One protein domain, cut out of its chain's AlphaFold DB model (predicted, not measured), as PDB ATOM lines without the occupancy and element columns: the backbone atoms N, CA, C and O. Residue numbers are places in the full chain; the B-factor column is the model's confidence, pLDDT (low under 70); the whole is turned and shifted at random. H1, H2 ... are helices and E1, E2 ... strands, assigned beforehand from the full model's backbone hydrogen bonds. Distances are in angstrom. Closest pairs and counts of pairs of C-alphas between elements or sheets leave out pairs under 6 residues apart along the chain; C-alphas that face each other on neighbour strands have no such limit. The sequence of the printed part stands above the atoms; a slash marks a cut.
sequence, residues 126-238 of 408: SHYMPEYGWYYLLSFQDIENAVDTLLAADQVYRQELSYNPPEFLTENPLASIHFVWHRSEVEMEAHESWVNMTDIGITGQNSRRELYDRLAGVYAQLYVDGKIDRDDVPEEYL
ATOM      1  N   SER A 126     -34.337  36.611   9.740       93.94
ATOM      2  CA  SER A 126     -34.365  37.402  10.974       93.94
ATOM      3  C   SER A 126     -35.215  38.675  10.875       93.94
ATOM      4  O   SER A 126     -35.503  39.288  11.902       93.94
ATOM      5  N   HIS A 127     -35.585  39.092   9.663       95.12
ATOM      6  CA  HIS A 127     -36.454  40.245   9.422       95.12
ATOM      7  C   HIS A 127     -37.946  39.910   9.489       95.12
ATOM      8  O   HIS A 127     -38.789  40.808   9.522       95.12
ATOM      9  N   TYR A 128     -38.296  38.624   9.521       96.44
ATOM     10  CA  TYR A 128     -39.673  38.209   9.720       96.44
ATOM     11  C   TYR A 128     -40.023  38.209  11.212       96.44
ATOM     12  O   TYR A 128     -39.279  37.695  12.045       96.44
ATOM     13  N   MET A 129     -41.182  38.772  11.549       93.50
ATOM     14  CA  MET A 129     -41.722  38.861  12.904       93.50
ATOM     15  C   MET A 129     -42.949  37.944  13.030       93.50
ATOM     16  O   MET A 129     -44.066  38.364  12.702       93.50
ATOM     17  N   PRO A 130     -42.794  36.704  13.533       90.69
ATOM     18  CA  PRO A 130     -43.867  35.706  13.512       90.69
ATOM     19  C   PRO A 130     -45.082  36.073  14.362       90.69
ATOM     20  O   PRO A 130     -46.191  35.646  14.054       90.69
ATOM     21  N   GLU A 131     -44.884  36.854  15.429       89.00
ATOM     22  CA  GLU A 131     -45.964  37.305  16.316       89.00
ATOM     23  C   GLU A 131     -46.971  38.206  15.593       89.00
ATOM     24  O   GLU A 131     -48.169  38.131  15.863       89.00
ATOM     25  N   TYR A 132     -46.490  39.012  14.643       89.00
ATOM     26  CA  TYR A 132     -47.301  39.991  13.920       89.00
ATOM     27  C   TYR A 132     -47.599  39.573  12.476       89.00
ATOM     28  O   TYR A 132     -48.504  40.126  11.854       89.00
ATOM     29  N   GLY A 133     -46.857  38.603  11.932       90.56
ATOM     30  CA  GLY A 133     -46.906  38.263  10.507       90.56
ATOM     31  C   GLY A 133     -46.294  39.352   9.623       90.56
ATOM     32  O   GLY A 133     -46.719  39.535   8.482       90.56
ATOM     33  N   TRP A 134     -45.346  40.120  10.164       95.19
ATOM     34  CA  TRP A 134     -44.733  41.262   9.486       95.19
ATOM     35  C   TRP A 134     -43.341  40.920   8.986       95.19
ATOM     36  O   TRP A 134     -42.651  40.077   9.555       95.19
ATOM     37  N   TYR A 135     -42.911  41.625   7.952       97.38
ATOM     38  CA  TYR A 135     -41.531  41.630   7.500       97.38
ATOM     39  C   TYR A 135     -41.014  43.064   7.577       97.38
ATOM     40  O   TYR A 135     -41.556  43.953   6.914       97.38
ATOM     41  N   TYR A 136     -39.990  43.306   8.393       96.75
ATOM     42  CA  TYR A 136     -39.452  44.653   8.548       96.75
ATOM     43  C   TYR A 136     -38.228  44.912   7.674       96.75
ATOM     44  O   TYR A 136     -37.408  44.034   7.418       96.75
ATOM     45  N   LEU A 137     -38.094  46.159   7.242       97.56
ATOM     46  CA  LEU A 137     -36.907  46.693   6.592       97.56
ATOM     47  C   LEU A 137     -36.309  47.782   7.477       97.56
ATOM     48  O   LEU A 137     -37.031  48.540   8.129       97.56
ATOM     49  N   LEU A 138     -34.986  47.902   7.455       96.19
ATOM     50  CA  LEU A 138     -34.255  48.993   8.101       96.19
ATOM     51  C   LEU A 138     -33.635  49.937   7.065       96.19
ATOM     52  O   LEU A 138     -33.372  51.109   7.354       96.19
ATOM     53  N   SER A 139     -33.400  49.431   5.857       97.12
ATOM     54  CA  SER A 139     -32.680  50.077   4.767       97.12
ATOM     55  C   SER A 139     -33.208  49.640   3.402       97.12
ATOM     56  O   SER A 139     -33.866  48.605   3.276       97.12
ATOM     57  N   PHE A 140     -32.873  50.398   2.359       97.88
ATOM     58  CA  PHE A 140     -33.207  50.033   0.981       97.88
ATOM     59  C   PHE A 140     -32.558  48.700   0.557       97.88
ATOM     60  O   PHE A 140     -33.108  47.955  -0.250       97.88
ATOM     61  N   GLN A 141     -31.396  48.356   1.122       96.62
ATOM     62  CA  GLN A 141     -30.675  47.118   0.787       96.62
ATOM     63  C   GLN A 141     -31.402  45.854   1.263       96.62
ATOM     64  O   GLN A 141     -31.226  44.792   0.663       96.62
ATOM     65  N   ASP A 142     -32.258  45.968   2.281       97.56
ATOM     66  CA  ASP A 142     -33.013  44.834   2.829       97.56
ATOM     67  C   ASP A 142     -34.069  44.304   1.845       97.56
ATOM     68  O   ASP A 142     -34.554  43.183   2.002       97.56
ATOM     69  N   ILE A 143     -34.387  45.070   0.794       98.25
ATOM     70  CA  ILE A 143     -35.341  44.680  -0.251       98.25
ATOM     71  C   ILE A 143     -34.899  43.397  -0.964       98.25
ATOM     72  O   ILE A 143     -35.746  42.563  -1.268       98.25
ATOM     73  N   GLU A 144     -33.601  43.192  -1.211       97.50
ATOM     74  CA  GLU A 144     -33.126  41.949  -1.846       97.50
ATOM     75  C   GLU A 144     -33.468  40.720  -0.993       97.50
ATOM     76  O   GLU A 144     -34.030  39.752  -1.506       97.50
ATOM     77  N   ASN A 145     -33.205  40.792   0.317       96.88
ATOM     78  CA  ASN A 145     -33.516  39.708   1.251       96.88
ATOM     79  C   ASN A 145     -35.033  39.498   1.364       96.88
ATOM     80  O   ASN A 145     -35.504  38.365   1.297       96.88
ATOM     81  N   ALA A 146     -35.808  40.585   1.433       97.81
ATOM     82  CA  ALA A 146     -37.268  40.530   1.431       97.81
ATOM     83  C   ALA A 146     -37.815  39.800   0.196       97.81
ATOM     84  O   ALA A 146     -38.677  38.926   0.309       97.81
ATOM     85  N   VAL A 147     -37.294  40.127  -0.989       98.38
ATOM     86  CA  VAL A 147     -37.676  39.475  -2.246       98.38
ATOM     87  C   VAL A 147     -37.267  38.003  -2.247       98.38
ATOM     88  O   VAL A 147     -38.066  37.161  -2.656       98.38
ATOM     89  N   ASP A 148     -36.063  37.668  -1.785       98.19
ATOM     90  CA  ASP A 148     -35.599  36.280  -1.687       98.19
ATOM     91  C   ASP A 148     -36.497  35.441  -0.769       98.19
ATOM     92  O   ASP A 148     -36.919  34.346  -1.155       98.19
ATOM     93  N   THR A 149     -36.860  35.979   0.395       97.94
ATOM     94  CA  THR A 149     -37.746  35.320   1.361       97.94
ATOM     95  C   THR A 149     -39.160  35.140   0.806       97.94
ATOM     96  O   THR A 149     -39.721  34.045   0.898       97.94
ATOM     97  N   LEU A 150     -39.721  36.149   0.128       97.81
ATOM     98  CA  LEU A 150     -41.016  36.022  -0.551       97.81
ATOM     99  C   LEU A 150     -40.996  34.982  -1.675       97.81
ATOM    100  O   LEU A 150     -41.945  34.218  -1.817       97.81
ATOM    101  N   LEU A 151     -39.926  34.919  -2.470       98.31
ATOM    102  CA  LEU A 151     -39.809  33.934  -3.547       98.31
ATOM    103  C   LEU A 151     -39.643  32.510  -3.014       98.31
ATOM    104  O   LEU A 151     -40.144  31.564  -3.628       98.31
ATOM    105  N   ALA A 152     -38.961  32.345  -1.881       98.19
ATOM    106  CA  ALA A 152     -38.884  31.068  -1.188       98.19
ATOM    107  C   ALA A 152     -40.265  30.645  -0.662       98.19
ATOM    108  O   ALA A 152     -40.669  29.500  -0.870       98.19
ATOM    109  N   ALA A 153     -41.016  31.570  -0.058       97.88
ATOM    110  CA  ALA A 153     -42.389  31.338   0.391       97.88
ATOM    111  C   ALA A 153     -43.323  30.990  -0.783       97.88
ATOM    112  O   ALA A 153     -44.102  30.039  -0.712       97.88
ATOM    113  N   ASP A 154     -43.188  31.683  -1.911       97.94
ATOM    114  CA  ASP A 154     -43.917  31.368  -3.136       97.94
ATOM    115  C   ASP A 154     -43.574  29.978  -3.668       97.94
ATOM    116  O   ASP A 154     -44.449  29.268  -4.155       97.94
ATOM    117  N   GLN A 155     -42.321  29.542  -3.576       98.12
ATOM    118  CA  GLN A 155     -41.936  28.216  -4.047       98.12
ATOM    119  C   GLN A 155     -42.643  27.088  -3.271       98.12
ATOM    120  O   GLN A 155     -42.887  26.029  -3.858       98.12
ATOM    121  N   VAL A 156     -43.017  27.322  -2.007       98.19
ATOM    122  CA  VAL A 156     -43.872  26.416  -1.223       98.19
ATOM    123  C   VAL A 156     -45.259  26.333  -1.859       98.19
ATOM    124  O   VAL A 156     -45.694  25.250  -2.254       98.19
ATOM    125  N   TYR A 157     -45.929  27.475  -2.043       98.31
ATOM    126  CA  TYR A 157     -47.313  27.492  -2.527       98.31
ATOM    127  C   TYR A 157     -47.449  27.184  -4.026       98.31
ATOM    128  O   TYR A 157     -48.463  26.657  -4.471       98.31
ATOM    129  N   ARG A 158     -46.394  27.401  -4.820       98.25
ATOM    130  CA  ARG A 158     -46.344  27.095  -6.260       98.25
ATOM    131  C   ARG A 158     -46.693  25.641  -6.581       98.25
ATOM    132  O   ARG A 158     -47.165  25.358  -7.680       98.25
ATOM    133  N   GLN A 159     -46.463  24.717  -5.650       96.94
ATOM    134  CA  GLN A 159     -46.816  23.306  -5.816       96.94
ATOM    135  C   GLN A 159     -48.324  23.109  -6.068       96.94
ATOM    136  O   GLN A 159     -48.707  22.180  -6.787       96.94
ATOM    137  N   GLU A 160     -49.159  24.016  -5.549       97.81
ATOM    138  CA  GLU A 160     -50.618  24.009  -5.679       97.81
ATOM    139  C   GLU A 160     -51.097  24.168  -7.133       97.81
ATOM    140  O   GLU A 160     -52.164  23.669  -7.488       97.81
ATOM    141  N   LEU A 161     -50.266  24.728  -8.023       97.00
ATOM    142  CA  LEU A 161     -50.546  24.814  -9.467       97.00
ATOM    143  C   LEU A 161     -50.715  23.445 -10.150       97.00
ATOM    144  O   LEU A 161     -51.160  23.361 -11.294       97.00
ATOM    145  N   SER A 162     -50.351  22.352  -9.473       95.94
ATOM    146  CA  SER A 162     -50.609  20.988  -9.954       95.94
ATOM    147  C   SER A 162     -52.089  20.588  -9.838       95.94
ATOM    148  O   SER A 162     -52.543  19.667 -10.528       95.94
ATOM    149  N   TYR A 163     -52.840  21.264  -8.966       96.69
ATOM    150  CA  TYR A 163     -54.204  20.907  -8.577       96.69
ATOM    151  C   TYR A 163     -55.203  21.998  -8.956       96.69
ATOM    152  O   TYR A 163     -56.192  21.684  -9.625       96.69
ATOM    153  N   ASN A 164     -54.892  23.252  -8.621       97.12
ATOM    154  CA  ASN A 164     -55.718  24.430  -8.871       97.12
ATOM    155  C   ASN A 164     -55.122  25.338  -9.972       97.12
ATOM    156  O   ASN A 164     -53.907  25.343 -10.188       97.12
ATOM    157  N   PRO A 165     -55.961  26.102 -10.697       96.25
ATOM    158  CA  PRO A 165     -55.500  27.011 -11.743       96.25
ATOM    159  C   PRO A 165     -54.793  28.265 -11.174       96.25
ATOM    160  O   PRO A 165     -55.048  28.637 -10.028       96.25
ATOM    161  N   PRO A 166     -53.942  28.953 -11.963       97.31
ATOM    162  CA  PRO A 166     -53.278  30.216 -11.596       97.31
ATOM    163  C   PRO A 166     -54.180  31.275 -10.944       97.31
ATOM    164  O   PRO A 166     -53.793  31.941  -9.980       97.31
ATOM    165  N   GLU A 167     -55.398  31.423 -11.460       96.81
ATOM    166  CA  GLU A 167     -56.381  32.396 -10.990       96.81
ATOM    167  C   GLU A 167     -56.818  32.089  -9.551       96.81
ATOM    168  O   GLU A 167     -56.869  32.997  -8.725       96.81
ATOM    169  N   PHE A 168     -56.992  30.804  -9.206       97.00
ATOM    170  CA  PHE A 168     -57.356  30.377  -7.851       97.00
ATOM    171  C   PHE A 168     -56.321  30.825  -6.816       97.00
ATOM    172  O   PHE A 168     -56.694  31.345  -5.770       97.00
ATOM    173  N   LEU A 169     -55.025  30.658  -7.101       97.75
ATOM    174  CA  LEU A 169     -53.956  31.042  -6.169       97.75
ATOM    175  C   LEU A 169     -53.823  32.567  -6.040       97.75
ATOM    176  O   LEU A 169     -53.367  33.061  -5.011       97.75
ATOM    177  N   THR A 170     -54.192  33.310  -7.086       95.62
ATOM    178  CA  THR A 170     -54.185  34.781  -7.073       95.62
ATOM    179  C   THR A 170     -55.309  35.320  -6.192       95.62
ATOM    180  O   THR A 170     -55.093  36.247  -5.418       95.62
ATOM    181  N   GLU A 171     -56.498  34.721  -6.288       96.25
ATOM    182  CA  GLU A 171     -57.670  35.078  -5.482       96.25
ATOM    183  C   GLU A 171     -57.573  34.559  -4.038       96.25
ATOM    184  O   GLU A 171     -58.162  35.145  -3.133       96.25
ATOM    185  N   ASN A 172     -56.802  33.490  -3.812       96.94
ATOM    186  CA  ASN A 172     -56.650  32.829  -2.516       96.94
ATOM    187  C   ASN A 172     -55.168  32.711  -2.111       96.94
ATOM    188  O   ASN A 172     -54.665  31.590  -1.969       96.94
ATOM    189  N   PRO A 173     -54.446  33.833  -1.916       97.38
ATOM    190  CA  PRO A 173     -53.053  33.793  -1.480       97.38
ATOM    191  C   PRO A 173     -52.927  33.020  -0.163       97.38
ATOM    192  O   PRO A 173     -53.761  33.167   0.731       97.38
ATOM    193  N   LEU A 174     -51.871  32.215  -0.029       97.31
ATOM    194  CA  LEU A 174     -51.647  31.372   1.153       97.31
ATOM    195  C   LEU A 174     -51.522  32.199   2.441       97.31
ATOM    196  O   LEU A 174     -51.966  31.793   3.512       97.31
ATOM    197  N   ALA A 175     -50.885  33.360   2.323       95.25
ATOM    198  CA  ALA A 175     -50.776  34.376   3.355       95.25
ATOM    199  C   ALA A 175     -50.530  35.736   2.694       95.25
ATOM    200  O   ALA A 175     -50.051  35.800   1.560       95.25
ATOM    201  N   SER A 176     -50.813  36.815   3.421       95.25
ATOM    202  CA  SER A 176     -50.374  38.165   3.068       95.25
ATOM    203  C   SER A 176     -49.313  38.608   4.065       95.25
ATOM    204  O   SER A 176     -49.555  38.560   5.270       95.25
ATOM    205  N   ILE A 177     -48.145  39.003   3.569       96.75
ATOM    206  CA  ILE A 177     -47.041  39.499   4.390       96.75
ATOM    207  C   ILE A 177     -47.113  41.019   4.428       96.75
ATOM    208  O   ILE A 177     -47.061  41.668   3.379       96.75
ATOM    209  N   HIS A 178     -47.222  41.567   5.635       97.62
ATOM    210  CA  HIS A 178     -47.247  43.006   5.853       97.62
ATOM    211  C   HIS A 178     -45.818  43.546   5.955       97.62
ATOM    212  O   HIS A 178     -45.065  43.167   6.853       97.62
ATOM    213  N   PHE A 179     -45.436  44.417   5.027       98.31
ATOM    214  CA  PHE A 179     -44.121  45.045   5.003       98.31
ATOM    215  C   PHE A 179     -44.143  46.372   5.741       98.31
ATOM    216  O   PHE A 179     -44.975  47.243   5.465       98.31
ATOM    217  N   VAL A 180     -43.174  46.547   6.633       97.69
ATOM    218  CA  VAL A 180     -42.993  47.771   7.413       97.69
ATOM    219  C   VAL A 180     -41.547  48.232   7.363       97.69
ATOM    220  O   VAL A 180     -40.628  47.434   7.190       97.69
ATOM    221  N   TRP A 181     -41.333  49.525   7.558       97.75
ATOM    222  CA  TRP A 181     -40.010  50.079   7.800       97.75
ATOM    223  C   TRP A 181     -39.881  50.548   9.248       97.75
ATOM    224  O   TRP A 181     -40.794  51.174   9.796       97.75
ATOM    225  N   HIS A 182     -38.723  50.274   9.845       95.31
ATOM    226  CA  HIS A 182     -38.311  50.816  11.135       95.31
ATOM    227  C   HIS A 182     -37.001  51.584  10.986       95.31
ATOM    228  O   HIS A 182     -36.112  51.192  10.230       95.31
ATOM    229  N   ARG A 183     -36.827  52.641  11.786       94.00
ATOM    230  CA  ARG A 183     -35.585  53.424  11.778       94.00
ATOM    231  C   ARG A 183     -34.389  52.624  12.294       94.00
ATOM    232  O   ARG A 183     -33.252  52.856  11.882       94.00
ATOM    233  N   SER A 184     -34.625  51.702  13.229       93.12
ATOM    234  CA  SER A 184     -33.582  50.875  13.840       93.12
ATOM    235  C   SER A 184     -34.129  49.565  14.403       93.12
ATOM    236  O   SER A 184     -35.320  49.464  14.695       93.12
ATOM    237  N   GLU A 185     -33.237  48.596  14.637       92.25
ATOM    238  CA  GLU A 185     -33.567  47.349  15.345       92.25
ATOM    239  C   GLU A 185     -34.156  47.618  16.736       92.25
ATOM    240  O   GLU A 185     -35.095  46.948  17.136       92.25
ATOM    241  N   VAL A 186     -33.669  48.639  17.450       92.25
ATOM    242  CA  VAL A 186     -34.171  48.985  18.791       92.25
ATOM    243  C   VAL A 186     -35.638  49.422  18.749       92.25
ATOM    244  O   VAL A 186     -36.421  49.007  19.598       92.25
ATOM    245  N   GLU A 187     -36.024  50.245  17.765       89.88
ATOM    246  CA  GLU A 187     -37.430  50.649  17.584       89.88
ATOM    247  C   GLU A 187     -38.313  49.460  17.179       89.88
ATOM    248  O   GLU A 187     -39.453  49.361  17.634       89.88
ATOM    249  N   MET A 188     -37.781  48.554  16.354       90.00
ATOM    250  CA  MET A 188     -38.459  47.319  15.955       90.00
ATOM    251  C   MET A 188     -38.693  46.392  17.153       90.00
ATOM    252  O   MET A 188     -39.826  45.976  17.381       90.00
ATOM    253  N   GLU A 189     -37.665  46.138  17.969       89.44
ATOM    254  CA  GLU A 189     -37.754  45.298  19.172       89.44
ATOM    255  C   GLU A 189     -38.722  45.874  20.212       89.44
ATOM    256  O   GLU A 189     -39.416  45.126  20.901       89.44
ATOM    257  N   ALA A 190     -38.772  47.202  20.335       89.12
ATOM    258  CA  ALA A 190     -39.701  47.883  21.230       89.12
ATOM    259  C   ALA A 190     -41.137  47.932  20.676       89.12
ATOM    260  O   ALA A 190     -42.076  48.155  21.441       89.12
ATOM    261  N   HIS A 191     -41.306  47.723  19.366       85.88
ATOM    262  CA  HIS A 191     -42.575  47.809  18.642       85.88
ATOM    263  C   HIS A 191     -43.326  49.135  18.896       85.88
ATOM    264  O   HIS A 191     -44.549  49.175  19.022       85.88
ATOM    265  N   GLU A 192     -42.580  50.240  19.012       82.56
ATOM    266  CA  GLU A 192     -43.127  51.552  19.396       82.56
ATOM    267  C   GLU A 192     -43.614  52.372  18.196       82.56
ATOM    268  O   GLU A 192     -44.630  53.065  18.284       82.56
ATOM    269  N   SER A 193     -42.892  52.309  17.074       88.75
ATOM    270  CA  SER A 193     -43.201  53.060  15.856       88.75
ATOM    271  C   SER A 193     -42.718  52.340  14.606       88.75
ATOM    272  O   SER A 193     -41.638  51.750  14.606       88.75
ATOM    273  N   TRP A 194     -43.496  52.441  13.531       94.88
ATOM    274  CA  TRP A 194     -43.178  51.892  12.215       94.88
ATOM    275  C   TRP A 194     -43.845  52.710  11.107       94.88
ATOM    276  O   TRP A 194     -44.787  53.469  11.348       94.88
ATOM    277  N   VAL A 195     -43.362  52.531   9.879       96.81
ATOM    278  CA  VAL A 195     -43.993  53.049   8.662       96.81
ATOM    279  C   VAL A 195     -44.542  51.869   7.871       96.81
ATOM    280  O   VAL A 195     -43.781  51.005   7.440       96.81
ATOM    281  N   ASN A 196     -45.859  51.836   7.666       97.00
ATOM    282  CA  ASN A 196     -46.488  50.833   6.806       97.00
ATOM    283  C   ASN A 196     -46.021  51.026   5.362       97.00
ATOM    284  O   ASN A 196     -46.112  52.135   4.828       97.00
ATOM    285  N   MET A 197     -45.556  49.950   4.729       97.69
ATOM    286  CA  MET A 197     -45.142  49.977   3.331       97.69
ATOM    287  C   MET A 197     -46.224  49.419   2.416       97.69
ATOM    288  O   MET A 197     -46.806  50.151   1.620       97.69
ATOM    289  N   THR A 198     -46.472  48.112   2.479       97.69
ATOM    290  CA  THR A 198     -47.424  47.428   1.596       97.69
ATOM    291  C   THR A 198     -47.689  46.009   2.089       97.69
ATOM    292  O   THR A 198     -46.931  45.476   2.893       97.69
ATOM    293  N   ASP A 199     -48.722  45.374   1.548       97.38
ATOM    294  CA  ASP A 199     -49.042  43.969   1.772       97.38
ATOM    295  C   ASP A 199     -48.785  43.163   0.496       97.38
ATOM    296  O   ASP A 199     -49.223  43.546  -0.599       97.38
ATOM    297  N   ILE A 200     -48.062  42.048   0.608       97.31
ATOM    298  CA  ILE A 200     -47.758  41.168  -0.527       97.31
ATOM    299  C   ILE A 200     -48.264  39.758  -0.244       97.31
ATOM    300  O   ILE A 200     -47.862  39.120   0.729       97.31
ATOM    301  N   GLY A 201     -49.124  39.264  -1.134       96.75
ATOM    302  CA  GLY A 201     -49.637  37.902  -1.089       96.75
ATOM    303  C   GLY A 201     -48.616  36.867  -1.567       96.75
ATOM    304  O   GLY A 201     -47.960  37.050  -2.597       96.75
ATOM    305  N   ILE A 202     -48.542  35.745  -0.853       97.81
ATOM    306  CA  ILE A 202     -47.847  34.528  -1.281       97.81
ATOM    307  C   ILE A 202     -48.774  33.765  -2.227       97.81
ATOM    308  O   ILE A 202     -49.681  33.053  -1.797       97.81
ATOM    309  N   THR A 203     -48.577  33.959  -3.528       97.25
ATOM    310  CA  THR A 203     -49.446  33.426  -4.595       97.25
ATOM    311  C   THR A 203     -48.806  32.257  -5.340       97.25
ATOM    312  O   THR A 203     -49.428  31.659  -6.213       97.25
ATOM    313  N   GLY A 204     -47.540  31.945  -5.047       97.19
ATOM    314  CA  GLY A 204     -46.737  30.967  -5.781       97.19
ATOM    315  C   GLY A 204     -46.280  31.431  -7.167       97.19
ATOM    316  O   GLY A 204     -45.617  30.680  -7.897       97.19
ATOM    317  N   GLN A 205     -46.623  32.661  -7.547       96.88
ATOM    318  CA  GLN A 205     -46.547  33.157  -8.920       96.88
ATOM    319  C   GLN A 205     -45.786  34.475  -9.051       96.88
ATOM    320  O   GLN A 205     -45.574  34.930 -10.176       96.88
ATOM    321  N   ASN A 206     -45.339  35.078  -7.949       96.81
ATOM    322  CA  ASN A 206     -44.623  36.338  -8.008       96.81
ATOM    323  C   ASN A 206     -43.286  36.174  -8.748       96.81
ATOM    324  O   ASN A 206     -42.602  35.144  -8.670       96.81
ATOM    325  N   SER A 207     -42.894  37.223  -9.470       97.25
ATOM    326  CA  SER A 207     -41.598  37.297 -10.139       97.25
ATOM    327  C   SER A 207     -40.619  38.154  -9.339       97.25
ATOM    328  O   SER A 207     -41.003  39.153  -8.732       97.25
ATOM    329  N   ARG A 208     -39.323  37.800  -9.371       98.12
ATOM    330  CA  ARG A 208     -38.278  38.565  -8.662       98.12
ATOM    331  C   ARG A 208     -38.321  40.046  -9.020       98.12
ATOM    332  O   ARG A 208     -38.307  40.888  -8.135       98.12
ATOM    333  N   ARG A 209     -38.347  40.340 -10.323       97.62
ATOM    334  CA  ARG A 209     -38.273  41.713 -10.825       97.62
ATOM    335  C   ARG A 209     -39.487  42.527 -10.388       97.62
ATOM    336  O   ARG A 209     -39.307  43.621  -9.884       97.62
ATOM    337  N   GLU A 210     -40.698  41.994 -10.546       96.25
ATOM    338  CA  GLU A 210     -41.911  42.731 -10.166       96.25
ATOM    339  C   GLU A 210     -41.991  42.953  -8.654       96.25
ATOM    340  O   GLU A 210     -42.362  44.045  -8.234       96.25
ATOM    341  N   LEU A 211     -41.596  41.967  -7.839       97.44
ATOM    342  CA  LEU A 211     -41.523  42.137  -6.385       97.44
ATOM    343  C   LEU A 211     -40.510  43.207  -5.991       97.44
ATOM    344  O   LEU A 211     -40.836  44.088  -5.197       97.44
ATOM    345  N   TYR A 212     -39.305  43.134  -6.557       98.44
ATOM    346  CA  TYR A 212     -38.248  44.094  -6.274       98.44
ATOM    347  C   TYR A 212     -38.675  45.505  -6.676       98.44
ATOM    348  O   TYR A 212     -38.673  46.399  -5.838       98.44
ATOM    349  N   ASP A 213     -39.129  45.693  -7.918       96.94
ATOM    350  CA  ASP A 213     -39.551  46.999  -8.429       96.94
ATOM    351  C   ASP A 213     -40.738  47.563  -7.637       96.94
ATOM    352  O   ASP A 213     -40.803  48.771  -7.395       96.94
ATOM    353  N   ARG A 214     -41.662  46.706  -7.180       96.88
ATOM    354  CA  ARG A 214     -42.778  47.109  -6.317       96.88
ATOM    355  C   ARG A 214     -42.287  47.578  -4.947       96.88
ATOM    356  O   ARG A 214     -42.655  48.674  -4.532       96.88
ATOM    357  N   LEU A 215     -41.473  46.783  -4.251       98.25
ATOM    358  CA  LEU A 215     -40.962  47.129  -2.918       98.25
ATOM    359  C   LEU A 215     -40.038  48.351  -2.964       98.25
ATOM    360  O   LEU A 215     -40.230  49.284  -2.187       98.25
ATOM    361  N   ALA A 216     -39.106  48.393  -3.917       98.12
ATOM    362  CA  ALA A 216     -38.238  49.540  -4.172       98.12
ATOM    363  C   ALA A 216     -39.048  50.788  -4.514       98.12
ATOM    364  O   ALA A 216     -38.769  51.874  -4.010       98.12
ATOM    365  N   GLY A 217     -40.096  50.631  -5.324       97.38
ATOM    366  CA  GLY A 217     -40.959  51.733  -5.704       97.38
ATOM    367  C   GLY A 217     -41.764  52.310  -4.540       97.38
ATOM    368  O   GLY A 217     -41.923  53.529  -4.471       97.38
ATOM    369  N   VAL A 218     -42.248  51.461  -3.632       97.62
ATOM    370  CA  VAL A 218     -42.929  51.884  -2.399       97.62
ATOM    371  C   VAL A 218     -41.940  52.542  -1.439       97.62
ATOM    372  O   VAL A 218     -42.206  53.643  -0.968       97.62
ATOM    373  N   TYR A 219     -40.782  51.922  -1.196       98.38
ATOM    374  CA  TYR A 219     -39.743  52.471  -0.320       98.38
ATOM    375  C   TYR A 219     -39.306  53.864  -0.784       98.38
ATOM    376  O   TYR A 219     -39.308  54.812  -0.004       98.38
ATOM    377  N   ALA A 220     -38.995  54.008  -2.076       97.88
ATOM    378  CA  ALA A 220     -38.596  55.282  -2.659       97.88
ATOM    379  C   ALA A 220     -39.694  56.346  -2.537       97.88
ATOM    380  O   ALA A 220     -39.388  57.497  -2.241       97.88
ATOM    381  N   GLN A 221     -40.971  55.978  -2.710       97.44
ATOM    382  CA  GLN A 221     -42.070  56.924  -2.503       97.44
ATOM    383  C   GLN A 221     -42.175  57.373  -1.043       97.44
ATOM    384  O   GLN A 221     -42.361  58.553  -0.784       97.44
ATOM    385  N   LEU A 222     -42.020  56.455  -0.085       97.62
ATOM    386  CA  LEU A 222     -42.061  56.783   1.341       97.62
ATOM    387  C   LEU A 222     -40.880  57.656   1.779       97.62
ATOM    388  O   LEU A 222     -41.043  58.477   2.681       97.62
ATOM    389  N   TYR A 223     -39.713  57.495   1.152       97.00
ATOM    390  CA  TYR A 223     -38.584  58.413   1.316       97.00
ATOM    391  C   TYR A 223     -38.915  59.806   0.767       97.00
ATOM    392  O   TYR A 223     -38.753  60.791   1.481       97.00
ATOM    393  N   VAL A 224     -39.451  59.894  -0.459       96.44
ATOM    394  CA  VAL A 224     -39.865  61.173  -1.072       96.44
ATOM    395  C   VAL A 224     -40.930  61.871  -0.225       96.44
ATOM    396  O   VAL A 224     -40.830  63.067   0.017       96.44
ATOM    397  N   ASP A 225     -41.892  61.126   0.316       95.94
ATOM    398  CA  ASP A 225     -42.923  61.636   1.229       95.94
ATOM    399  C   ASP A 225     -42.378  62.026   2.624       95.94
ATOM    400  O   ASP A 225     -43.150  62.434   3.494       95.94
ATOM    401  N   GLY A 226     -41.077  61.853   2.886       94.88
ATOM    402  CA  GLY A 226     -40.433  62.175   4.163       94.88
ATOM    403  C   GLY A 226     -40.797  61.238   5.321       94.88
ATOM    404  O   GLY A 226     -40.555  61.573   6.481       94.88
ATOM    405  N   LYS A 227     -41.391  60.071   5.039       95.00
ATOM    406  CA  LYS A 227     -41.758  59.061   6.049       95.00
ATOM    407  C   LYS A 227     -40.582  58.158   6.410       95.00
ATOM    408  O   LYS A 227     -40.467  57.744   7.560       95.00
ATOM    409  N   ILE A 228     -39.720  57.867   5.439       95.50
ATOM    410  CA  ILE A 228     -38.438  57.189   5.649       95.50
ATOM    411  C   ILE A 228     -37.346  58.257   5.641       95.50
ATOM    412  O   ILE A 228     -37.155  58.945   4.645       95.50
ATOM    413  N   ASP A 229     -36.615  58.386   6.746       89.00
ATOM    414  CA  ASP A 229     -35.590  59.421   6.942       89.00
ATOM    415  C   ASP A 229     -34.162  58.932   6.640       89.00
ATOM    416  O   ASP A 229     -33.172  59.492   7.122       89.00
ATOM    417  N   ARG A 230     -34.051  57.881   5.821       90.62
ATOM    418  CA  ARG A 230     -32.790  57.231   5.472       90.62
ATOM    419  C   ARG A 230     -32.383  57.528   4.036       90.62
ATOM    420  O   ARG A 230     -33.074  57.165   3.094       90.62
ATOM    421  N   ASP A 231     -31.226  58.161   3.886       92.31
ATOM    422  CA  ASP A 231     -30.666  58.545   2.588       92.31
ATOM    423  C   ASP A 231     -29.861  57.397   1.953       92.31
ATOM    424  O   ASP A 231     -28.631  57.429   1.880       92.31
ATOM    425  N   ASP A 232     -30.553  56.318   1.587       96.12
ATOM    426  CA  ASP A 232     -29.964  55.117   0.979       96.12
ATOM    427  C   ASP A 232     -30.702  54.623  -0.276       96.12
ATOM    428  O   ASP A 232     -30.376  53.559  -0.811       96.12
ATOM    429  N   VAL A 233     -31.656  55.412  -0.778       96.56
ATOM    430  CA  VAL A 233     -32.411  55.115  -1.998       96.56
ATOM    431  C   VAL A 233     -31.574  55.473  -3.235       96.56
ATOM    432  O   VAL A 233     -31.110  56.609  -3.354       96.56
ATOM    433  N   PRO A 234     -31.385  54.556  -4.201       96.31
ATOM    434  CA  PRO A 234     -30.687  54.872  -5.444       96.31
ATOM    435  C   PRO A 234     -31.400  55.963  -6.260       96.31
ATOM    436  O   PRO A 234     -32.622  55.932  -6.415       96.31
ATOM    437  N   GLU A 235     -30.632  56.882  -6.861       95.00
ATOM    438  CA  GLU A 235     -31.158  58.033  -7.624       95.00
ATOM    439  C   GLU A 235     -32.144  57.636  -8.737       95.00
ATOM    440  O   GLU A 235     -33.111  58.347  -9.002       95.00
ATOM    441  N   GLU A 236     -31.936  56.480  -9.372       94.88
ATOM    442  CA  GLU A 236     -32.818  55.964 -10.428       94.88
ATOM    443  C   GLU A 236     -34.245  55.685  -9.942       94.88
ATOM    444  O   GLU A 236     -35.192  55.842 -10.711       94.88
ATOM    445  N   TYR A 237     -34.413  55.334  -8.662       95.25
ATOM    446  CA  TYR A 237     -35.725  55.146  -8.055       95.25
ATOM    447  C   TYR A 237     -36.348  56.464  -7.596       95.25
ATOM    448  O   TYR A 237     -37.559  56.491  -7.408       95.25
ATOM    449  N   LEU A 238     -35.573  57.539  -7.441       94.81
ATOM    450  CA  LEU A 238     -36.067  58.872  -7.069       94.81
ATOM    451  C   LEU A 238     -36.466  59.713  -8.288       94.81
ATOM    452  O   LEU A 238     -37.296  60.615  -8.180       94.81
TER     453      LEU A 238
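This is residues 126 to 238 of the 408 residues of an uncharacterized protein of Lachnoclostridium sp. An131 (UniProt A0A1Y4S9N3). A small three-stranded sheet, E1 E2 E3, is covered on one face by two long helices, H1 and H4, which run opposite ways, and the last turns of H1 reach past the strands. The short helices H2 and H3 lie near opposite ends of E2, and H5 packs on H4, away from the sheet. The printed part has 113 residues with five named helices and three named strands, in the order E1 H1 H2 E2 H3 E3 H4 H5. The mixed sheet has the order E1 E2 E3, E1 and E2 parallel, E2 and E3 antiparallel; the class is mixed, helices and strands. The whole is compact, with a radius of gyration of the C-alphas of 14.8 A and spans of 45 by 34 by 19 A.

Begin with the sheet: find C-alpha 134 at (-44.733, 41.262, 9.486), where E1, residues 134 to 137, begins its 10.0 A. E2 is residues 176 to 181, 16.5 A, and E3 is residues 195 to 201, 18.9 A. From C-alpha 142 at (-33.013, 44.834, 2.829), H1 runs 32.3 A to residue 162, with a kink of 36 degrees near residue 156. H4, residues 208 to 224, is 23.9 A long. The short helices are H2, residues 166 to 171, H3, residues 185 to 190, and H5, residues 235 to 238, which ends at C-alpha 238, (-36.067, 58.872, -7.069).

Look first at inner strand E2, whose neighbours are E1 and E3: across E1 and E2, N 135 and O 178 are within hydrogen-bond range at 2.9 A, and across E2 and E3, N 179 and O 198 are within hydrogen-bond range at 2.8 A. H1 and H4 make two layers with the sheet, helices on the same face, at heights over the sheet of 10.3 A and 10.0 A. E1, H1 H2 and E2 form a strand-helix-strand unit, two parallel strands with helices between, its crossover right-handed. H1 touches H4 with residues 143 to 151 alone, at a steep tilt of 39 degrees; their closest C-alphas, of Val 147 and Tyr 212, are 6.2 A apart. H5 touches H4, the closest C-alphas being those of Ala 220 and Tyr 237, 6.1 A. H2 is close to H1 but not clearly touching, Glu 160 and Leu 169 having the closest C-alphas, 7.8 A. H3 only grazes the sheet with residues 185 to 188. Each O i to N i+4 pair is within hydrogen-bond range in H2, H3 and H4, but 13 of 17 are in H1, and H5 is too short for one.

The farthest C-alphas, of Tyr 163 and Asp 231, are 45.8 A apart. The printed part has no cut, no link is long, and no printed residue is under 70 in pLDDT.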